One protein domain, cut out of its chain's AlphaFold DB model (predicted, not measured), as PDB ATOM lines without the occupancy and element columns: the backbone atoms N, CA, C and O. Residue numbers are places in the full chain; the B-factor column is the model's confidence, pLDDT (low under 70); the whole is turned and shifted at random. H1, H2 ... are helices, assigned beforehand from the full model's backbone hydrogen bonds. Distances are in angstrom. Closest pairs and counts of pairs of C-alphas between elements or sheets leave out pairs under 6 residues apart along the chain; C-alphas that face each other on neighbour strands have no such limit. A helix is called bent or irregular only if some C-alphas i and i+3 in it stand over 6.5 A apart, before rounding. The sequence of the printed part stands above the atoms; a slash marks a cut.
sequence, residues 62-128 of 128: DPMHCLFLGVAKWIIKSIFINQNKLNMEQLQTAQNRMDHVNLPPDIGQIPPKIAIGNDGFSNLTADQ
ATOM      1  N   ASP A  62     -49.050   7.074  44.681       77.62
ATOM      2  CA  ASP A  62     -48.269   5.911  44.268       77.62
ATOM      3  C   ASP A  62     -46.799   6.337  44.109       77.62
ATOM      4  O   ASP A  62     -46.464   7.047  43.148       77.62
ATOM      5  N   PRO A  63     -45.907   5.940  45.038       69.25
ATOM      6  CA  PRO A  63     -44.520   6.377  45.006       69.25
ATOM      7  C   PRO A  63     -43.790   5.876  43.756       69.25
ATOM      8  O   PRO A  63     -42.929   6.592  43.247       69.25
ATOM      9  N   MET A  64     -44.154   4.702  43.227       75.81
ATOM     10  CA  MET A  64     -43.515   4.139  42.038       75.81
ATOM     11  C   MET A  64     -43.876   4.958  40.803       75.81
ATOM     12  O   MET A  64     -42.996   5.390  40.061       75.81
ATOM     13  N   HIS A  65     -45.163   5.254  40.611       73.31
ATOM     14  CA  HIS A  65     -45.605   6.074  39.485       73.31
ATOM     15  C   HIS A  65     -45.063   7.510  39.566       73.31
ATOM     16  O   HIS A  65     -44.618   8.070  38.565       73.31
ATOM     17  N   CYS A  66     -45.027   8.105  40.762       73.62
ATOM     18  CA  CYS A  66     -44.453   9.438  40.954       73.62
ATOM     19  C   CYS A  66     -42.942   9.488  40.701       73.62
ATOM     20  O   CYS A  66     -42.447  10.517  40.228       73.62
ATOM     21  N   LEU A  67     -42.213   8.408  40.994       71.25
ATOM     22  CA  LEU A  67     -40.800   8.280  40.648       71.25
ATOM     23  C   LEU A  67     -40.624   8.234  39.126       71.25
ATOM     24  O   LEU A  67     -39.880   9.053  38.585       71.25
ATOM     25  N   PHE A  68     -41.376   7.367  38.440       67.25
ATOM     26  CA  PHE A  68     -41.295   7.205  36.984       67.25
ATOM     27  C   PHE A  68     -41.767   8.428  36.182       67.25
ATOM     28  O   PHE A  68     -41.307   8.665  35.073       67.25
ATOM     29  N   LEU A  69     -42.658   9.257  36.728       72.88
ATOM     30  CA  LEU A  69     -43.064  10.507  36.077       72.88
ATOM     31  C   LEU A  69     -42.091  11.676  36.325       72.88
ATOM     32  O   LEU A  69     -42.335  12.791  35.858       72.88
ATOM     33  N   GLY A  70     -41.024  11.474  37.107       71.56
ATOM     34  CA  GLY A  70     -40.117  12.546  37.534       71.56
ATOM     35  C   GLY A  70     -40.742  13.534  38.532       71.56
ATOM     36  O   GLY A  70     -40.122  14.539  38.885       71.56
ATOM     37  N   VAL A  71     -41.952  13.249  39.029       77.31
ATOM     38  CA  VAL A  71     -42.679  14.068  40.014       77.31
ATOM     39  C   VAL A  71     -42.002  13.993  41.382       77.31
ATOM     40  O   VAL A  71     -41.938  14.998  42.088       77.31
ATOM     41  N   ALA A  72     -41.419  12.843  41.734       77.00
ATOM     42  CA  ALA A  72     -40.677  12.662  42.982       77.00
ATOM     43  C   ALA A  72     -39.552  13.700  43.149       77.00
ATOM     44  O   ALA A  72     -39.405  14.292  44.219       77.00
ATOM     45  N   LYS A  73     -38.816  14.003  42.069       75.50
ATOM     46  CA  LYS A  73     -37.770  15.036  42.070       75.50
ATOM     47  C   LYS A  73     -38.336  16.417  42.402       75.50
ATOM     48  O   LYS A  73     -37.745  17.151  43.194       75.50
ATOM     49  N   TRP A  74     -39.478  16.770  41.808       79.12
ATOM     50  CA  TRP A  74     -40.145  18.041  42.086       79.12
ATOM     51  C   TRP A  74     -40.644  18.114  43.531       79.12
ATOM     52  O   TRP A  74     -40.419  19.131  44.176       79.12
ATOM     53  N   ILE A  75     -41.256  17.048  44.062       79.62
ATOM     54  CA  ILE A  75     -41.730  17.001  45.457       79.62
ATOM     55  C   ILE A  75     -40.573  17.295  46.413       79.62
ATOM     56  O   ILE A  75     -40.683  18.164  47.277       79.62
ATOM     57  N   ILE A  76     -39.444  16.611  46.226       78.69
ATOM     58  CA  ILE A  76     -38.279  16.774  47.093       78.69
ATOM     59  C   ILE A  76     -37.762  18.217  47.044       78.69
ATOM     60  O   ILE A  76     -37.607  18.847  48.089       78.69
ATOM     61  N   LYS A  77     -37.559  18.784  45.850       77.88
ATOM     62  CA  LYS A  77     -37.047  20.156  45.716       77.88
ATOM     63  C   LYS A  77     -38.046  21.212  46.201       77.88
ATOM     64  O   LYS A  77     -37.727  22.038  47.050       77.88
ATOM     65  N   SER A  78     -39.267  21.179  45.684       78.50
ATOM     66  CA  SER A  78     -40.251  22.250  45.863       78.50
ATOM     67  C   SER A  78     -40.961  22.217  47.207       78.50
ATOM     68  O   SER A  78     -41.395  23.259  47.692       78.50
ATOM     69  N   ILE A  79     -41.110  21.036  47.810       80.81
ATOM     70  CA  ILE A  79     -41.773  20.898  49.106       80.81
ATOM     71  C   ILE A  79     -40.725  20.744  50.193       80.81
ATOM     72  O   ILE A  79     -40.721  21.529  51.135       80.81
ATOM     73  N   PHE A  80     -39.821  19.770  50.088       81.94
ATOM     74  CA  PHE A  80     -38.937  19.501  51.218       81.94
ATOM     75  C   PHE A  80     -37.827  20.532  51.376       81.94
ATOM     76  O   PHE A  80     -37.576  20.962  52.498       81.94
ATOM     77  N   ILE A  81     -37.211  20.978  50.286       80.44
ATOM     78  CA  ILE A  81     -36.087  21.918  50.366       80.44
ATOM     79  C   ILE A  81     -36.594  23.355  50.426       80.44
ATOM     80  O   ILE A  81     -36.320  24.057  51.394       80.44
ATOM     81  N   ASN A  82     -37.432  23.778  49.474       80.88
ATOM     82  CA  ASN A  82     -37.919  25.163  49.436       80.88
ATOM     83  C   ASN A  82     -38.781  25.553  50.651       80.88
ATOM     84  O   ASN A  82     -38.843  26.731  50.993       80.88
ATOM     85  N   GLN A  83     -39.452  24.602  51.316       81.12
ATOM     86  CA  GLN A  83     -40.193  24.874  52.559       81.12
ATOM     87  C   GLN A  83     -39.367  24.596  53.825       81.12
ATOM     88  O   GLN A  83     -39.943  24.506  54.912       81.12
ATOM     89  N   ASN A  84     -38.042  24.434  53.696       81.75
ATOM     90  CA  ASN A  84     -37.102  24.157  54.787       81.75
ATOM     91  C   ASN A  84     -37.523  22.966  55.672       81.75
ATOM     92  O   ASN A  84     -37.394  23.005  56.896       81.75
ATOM     93  N   LYS A  85     -38.087  21.907  55.071       83.69
ATOM     94  CA  LYS A  85     -38.352  20.630  55.763       83.69
ATOM     95  C   LYS A  85     -37.120  19.726  55.783       83.69
ATOM     96  O   LYS A  85     -36.995  18.915  56.695       83.69
ATOM     97  N   LEU A  86     -36.256  19.852  54.776       83.31
ATOM     98  CA  LEU A  86     -34.963  19.190  54.663       83.31
ATOM     99  C   LEU A  86     -33.877  20.224  54.372       83.31
ATOM    100  O   LEU A  86     -34.017  21.031  53.454       83.31
ATOM    101  N   ASN A  87     -32.774  20.134  55.112       83.69
ATOM    102  CA  ASN A  87     -31.595  20.978  54.932       83.69
ATOM    103  C   ASN A  87     -30.441  20.194  54.292       83.69
ATOM    104  O   ASN A  87     -30.369  18.969  54.403       83.69
ATOM    105  N   MET A  88     -29.480  20.901  53.691       80.31
ATOM    106  CA  MET A  88     -28.317  20.268  53.049       80.31
ATOM    107  C   MET A  88     -27.482  19.409  54.011       80.31
ATOM    108  O   MET A  88     -27.023  18.342  53.615       80.31
ATOM    109  N   GLU A  89     -27.352  19.788  55.285       85.25
ATOM    110  CA  GLU A  89     -26.677  18.957  56.301       85.25
ATOM    111  C   GLU A  89     -27.388  17.611  56.525       85.25
ATOM    112  O   GLU A  89     -26.754  16.562  56.677       85.25
ATOM    113  N   GLN A  90     -28.725  17.614  56.497       85.31
ATOM    114  CA  GLN A  90     -29.521  16.392  56.622       85.31
ATOM    115  C   GLN A  90     -29.386  15.523  55.368       85.31
ATOM    116  O   GLN A  90     -29.319  14.299  55.483       85.31
ATOM    117  N   LEU A  91     -29.280  16.138  54.184       82.81
ATOM    118  CA  LEU A  91     -29.015  15.419  52.935       82.81
ATOM    119  C   LEU A  91     -27.618  14.792  52.914       82.81
ATOM    120  O   LEU A  91     -27.478  13.647  52.492       82.81
ATOM    121  N   GLN A  92     -26.599  15.488  53.420       84.00
ATOM    122  CA  GLN A  92     -25.252  14.931  53.586       84.00
ATOM    123  C   GLN A  92     -25.241  13.776  54.591       84.00
ATOM    124  O   GLN A  92     -24.647  12.732  54.336       84.00
ATOM    125  N   THR A  93     -25.962  13.919  55.705       87.88
ATOM    126  CA  THR A  93     -26.128  12.832  56.681       87.88
ATOM    127  C   THR A  93     -26.805  11.614  56.049       87.88
ATOM    128  O   THR A  93     -26.392  10.481  56.294       87.88
ATOM    129  N   ALA A  94     -27.831  11.830  55.220       85.12
ATOM    130  CA  ALA A  94     -28.500  10.762  54.488       85.12
ATOM    131  C   ALA A  94     -27.562  10.088  53.473       85.12
ATOM    132  O   ALA A  94     -27.523   8.862  53.432       85.12
ATOM    133  N   GLN A  95     -26.768  10.860  52.724       85.69
ATOM    134  CA  GLN A  95     -25.754  10.332  51.806       85.69
ATOM    135  C   GLN A  95     -24.752   9.440  52.546       85.69
ATOM    136  O   GLN A  95     -24.602   8.277  52.189       85.69
ATOM    137  N   ASN A  96     -24.168   9.937  53.642       86.62
ATOM    138  CA  ASN A  96     -23.213   9.172  54.440       86.62
ATOM    139  C   ASN A  96     -23.817   7.853  54.933       86.62
ATOM    140  O   ASN A  96     -23.146   6.832  54.923       86.62
ATOM    141  N   ARG A  97     -25.089   7.839  55.351       85.31
ATOM    142  CA  ARG A  97     -25.758   6.592  55.757       85.31
ATOM    143  C   ARG A  97     -25.926   5.629  54.588       85.31
ATOM    144  O   ARG A  97     -25.679   4.444  54.763       85.31
ATOM    145  N   MET A  98     -26.327   6.135  53.424       82.00
ATOM    146  CA  MET A  98     -26.540   5.325  52.224       82.00
ATOM    147  C   MET A  98     -25.243   4.718  51.688       82.00
ATOM    148  O   MET A  98     -25.265   3.569  51.262       82.00
ATOM    149  N   ASP A  99     -24.115   5.420  51.797       82.44
ATOM    150  CA  ASP A  99     -22.799   4.902  51.392       82.44
ATOM    151  C   ASP A  99     -22.364   3.671  52.214       82.44
ATOM    152  O   ASP A  99     -21.538   2.882  51.764       82.44
ATOM    153  N   HIS A 100     -22.937   3.486  53.410       84.75
ATOM    154  CA  HIS A 100     -22.677   2.338  54.286       84.75
ATOM    155  C   HIS A 100     -23.753   1.243  54.178       84.75
ATOM    156  O   HIS A 100     -23.685   0.240  54.893       84.75
ATOM    157  N   VAL A 101     -24.761   1.411  53.313       82.62
ATOM    158  CA  VAL A 101     -25.771   0.380  53.057       82.62
ATOM    159  C   VAL A 101     -25.191  -0.641  52.085       82.62
ATOM    160  O   VAL A 101     -25.056  -0.384  50.891       82.62
ATOM    161  N   ASN A 102     -24.889  -1.832  52.597       79.38
ATOM    162  CA  ASN A 102     -24.533  -2.972  51.763       79.38
ATOM    163  C   ASN A 102     -25.809  -3.604  51.213       79.38
ATOM    164  O   ASN A 102     -26.605  -4.162  51.972       79.38
ATOM    165  N   LEU A 103     -25.999  -3.522  49.900       74.31
ATOM    166  CA  LEU A 103     -27.063  -4.256  49.234       74.31
ATOM    167  C   LEU A 103     -26.586  -5.640  48.800       74.31
ATOM    168  O   LEU A 103     -25.444  -5.784  48.353       74.31
ATOM    169  N   PRO A 104     -27.455  -6.653  48.896       81.56
ATOM    170  CA  PRO A 104     -27.188  -7.932  48.277       81.56
ATOM    171  C   PRO A 104     -27.246  -7.801  46.735       81.56
ATOM    172  O   PRO A 104     -27.901  -6.893  46.219       81.56
ATOM    173  N   PRO A 105     -26.532  -8.660  45.980       75.88
ATOM    174  CA  PRO A 105     -26.317  -8.483  44.534       75.88
ATOM    175  C   PRO A 105     -27.587  -8.548  43.673       75.88
ATOM    176  O   PRO A 105     -27.576  -8.151  42.512       75.88
ATOM    177  N   ASP A 106     -28.659  -9.104  44.228       85.50
ATOM    178  CA  ASP A 106     -29.992  -9.241  43.648       85.50
ATOM    179  C   ASP A 106     -30.822  -7.948  43.721       85.50
ATOM    180  O   ASP A 106     -31.783  -7.791  42.966       85.50
ATOM    181  N   ILE A 107     -30.439  -6.999  44.579       73.12
ATOM    182  CA  ILE A 107     -31.021  -5.658  44.628       73.12
ATOM    183  C   ILE A 107     -30.091  -4.727  43.843       73.12
ATOM    184  O   ILE A 107     -28.923  -4.563  44.187       73.12
ATOM    185  N   GLY A 108     -30.606  -4.145  42.756       68.44
ATOM    186  CA  GLY A 108     -29.843  -3.288  41.841       68.44
ATOM    187  C   GLY A 108     -29.150  -2.088  42.506       68.44
ATOM    188  O   GLY A 108     -29.303  -1.806  43.693       68.44
ATOM    189  N   GLN A 109     -28.371  -1.344  41.719       66.56
ATOM    190  CA  GLN A 109     -27.543  -0.253  42.234       66.56
ATOM    191  C   GLN A 109     -28.389   0.908  42.788       66.56
ATOM    192  O   GLN A 109     -29.259   1.443  42.105       66.56
ATOM    193  N   ILE A 110     -28.090   1.347  44.014       66.56
ATOM    194  CA  ILE A 110     -28.690   2.558  44.592       66.56
ATOM    195  C   ILE A 110     -28.201   3.778  43.804       66.56
ATOM    196  O   ILE A 110     -26.995   3.884  43.560       66.56
ATOM    197  N   PRO A 111     -29.079   4.743  43.473       64.31
ATOM    198  CA  PRO A 111     -28.645   6.013  42.916       64.31
ATOM    199  C   PRO A 111     -27.665   6.708  43.885       64.31
ATOM    200  O   PRO A 111     -28.061   7.103  44.984       64.31
ATOM    201  N   PRO A 112     -26.390   6.916  43.505       61.66
ATOM    202  CA  PRO A 112     -25.333   7.243  44.466       61.66
ATOM    203  C   PRO A 112     -25.314   8.716  44.925       61.66
ATOM    204  O   PRO A 112     -24.331   9.164  45.503       61.66
ATOM    205  N   LYS A 113     -26.333   9.525  44.597       68.19
ATOM    206  CA  LYS A 113     -26.195  10.993  44.488       68.19
ATOM    207  C   LYS A 113     -27.363  11.768  45.110       68.19
ATOM    208  O   LYS A 113     -28.049  12.526  44.422       68.19
ATOM    209  N   ILE A 114     -27.566  11.605  46.415       70.31
ATOM    210  CA  ILE A 114     -28.597  12.289  47.214       70.31
ATOM    211  C   ILE A 114     -28.236  13.762  47.449       70.31
ATOM    212  O   ILE A 114     -29.058  14.645  47.216       70.31
ATOM    213  N   ALA A 115     -26.995  14.056  47.842       65.94
ATOM    214  CA  ALA A 115     -26.569  15.414  48.209       65.94
ATOM    215  C   ALA A 115     -25.998  16.250  47.040       65.94
ATOM    216  O   ALA A 115     -25.460  17.332  47.256       65.94
ATOM    217  N   ILE A 116     -26.071  15.768  45.793       66.25
ATOM    218  CA  ILE A 116     -25.382  16.409  44.659       66.25
ATOM    219  C   ILE A 116     -26.189  17.575  44.070       66.25
ATOM    220  O   ILE A 116     -27.359  17.407  43.714       66.25
ATOM    221  N   GLY A 117     -25.519  18.716  43.857       61.53
ATOM    222  CA  GLY A 117     -26.082  19.967  43.325       61.53
ATOM    223  C   GLY A 117     -26.483  20.950  44.434       61.53
ATOM    224  O   GLY A 117     -26.611  20.544  45.583       61.53
ATOM    225  N   ASN A 118     -26.706  22.227  44.092       60.62
ATOM    226  CA  ASN A 118     -27.036  23.284  45.071       60.62
ATOM    227  C   ASN A 118     -28.270  22.974  45.939       60.62
ATOM    228  O   ASN A 118     -28.337  23.443  47.069       60.62
ATOM    229  N   ASP A 119     -29.183  22.133  45.441       62.50
ATOM    230  CA  ASP A 119     -30.402  21.722  46.148       62.50
ATOM    231  C   ASP A 119     -30.492  20.192  46.325       62.50
ATOM    232  O   ASP A 119     -31.580  19.665  46.506       62.50
ATOM    233  N   GLY A 120     -29.409  19.421  46.171       67.94
ATOM    234  CA  GLY A 120     -29.488  17.952  46.220       67.94
ATOM    235  C   GLY A 120     -30.356  17.303  45.118       67.94
ATOM    236  O   GLY A 120     -31.030  17.964  44.320       67.94
ATOM    237  N   PHE A 121     -30.297  15.969  45.025       68.25
ATOM    238  CA  PHE A 121     -31.069  15.125  44.093       68.25
ATOM    239  C   PHE A 121     -31.058  15.583  42.616       68.25
ATOM    240  O   PHE A 121     -31.979  15.297  41.845       68.25
ATOM    241  N   SER A 122     -30.015  16.303  42.188       66.06
ATOM    242  CA  SER A 122     -29.913  16.882  40.837       66.06
ATOM    243  C   SER A 122     -30.007  15.843  39.714       66.06
ATOM    244  O   SER A 122     -30.557  16.156  38.657       66.06
ATOM    245  N   ASN A 123     -29.585  14.605  39.975       64.19
ATOM    246  CA  ASN A 123     -29.554  13.501  39.013       64.19
ATOM    247  C   ASN A 123     -30.642  12.439  39.246       64.19
ATOM    248  O   ASN A 123     -30.539  11.352  38.695       64.19
ATOM    249  N   LEU A 124     -31.666  12.717  40.064       64.69
ATOM    250  CA  LEU A 124     -32.792  11.793  40.224       64.69
ATOM    251  C   LEU A 124     -33.624  11.800  38.928       64.69
ATOM    252  O   LEU A 124     -34.305  12.791  38.639       64.69
ATOM    253  N   THR A 125     -33.524  10.741  38.128       58.25
ATOM    254  CA  THR A 125     -34.321  10.514  36.915       58.25
ATOM    255  C   THR A 125     -35.131   9.231  37.046       58.25
ATOM    256  O   THR A 125     -34.760   8.323  37.781       58.25
ATOM    257  N   ALA A 126     -36.278   9.206  36.368       53.72
ATOM    258  CA  ALA A 126     -37.155   8.043  36.275       53.72
ATOM    259  C   ALA A 126     -36.501   6.873  35.533       53.72
ATOM    260  O   ALA A 126     -36.722   5.714  35.874       53.72
ATOM    261  N   ASP A 127     -35.694   7.216  34.534       50.75
ATOM    262  CA  ASP A 127     -35.028   6.285  33.646       50.75
ATOM    263  C   ASP A 127     -33.554   6.244  34.065       50.75
ATOM    264  O   ASP A 127     -32.852   7.264  34.000       50.75
ATOM    265  N   GLN A 128     -33.108   5.090  34.553       47.69
ATOM    266  CA  GLN A 128     -31.698   4.753  34.727       47.69
ATOM    267  C   GLN A 128     -31.441   3.379  34.122       47.69
ATOM    268  O   GLN A 128     -32.308   2.494  34.304       47.69
TER     269      GLN A 128
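What this domain is: This is residues 62 to 128 of the 128 residues of an uncharacterized protein of Rhizophagus irregularis (UniProt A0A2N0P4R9). H2 and H3 form an open V joined through residues 82 to 87, with H1 turning off at the far end of H2; a long unnamed tail, residues 100 to 128, loops out past H3 and folds back over the V's opening. The 67 printed residues hold three named helices, H1, H2, H3, and no named strand: all helix, with 29 residues in named elements, under half. It is only just compact, close to loose, with a radius of gyration of the C-alphas of 12.6 A and spans of 37 by 27 by 19 A.

How they stand to each other: H1, residues 63 to 68, and H2, residues 71 to 81, only just touch, with 3 pairs of C-alphas within 8 A, and only at the corner; the closest C-alphas, of Cys 66 and Ala 72, are 5.4 A apart. They run opposite ways at a steep tilt of 67 degrees, only just short of about perpendicular. H3, residues 88 to 99, is apart from H1, and only just apart from H2, at 8.4 A. In H1, H2 and H3 every O i to N i+4 pair is within hydrogen-bond range.

Where its parts are: H1 begins at C-alpha 63 (-44.520, 6.377, 45.006). H2 is 14.6 A long; H3, 16.4 A, ends at C-alpha 99 (-22.799, 4.902, 51.392).

The domain as a whole: The C-alphas farthest apart, of Gln 83 and Pro 105, are 37.0 A apart. Residues 103 to 108 stand free. The printed part has no cut. The pLDDT is under 70 at residue 63, residue 68, residues 108 to 113 and residues 115 to 128, and its mean over the printed part is 74.4.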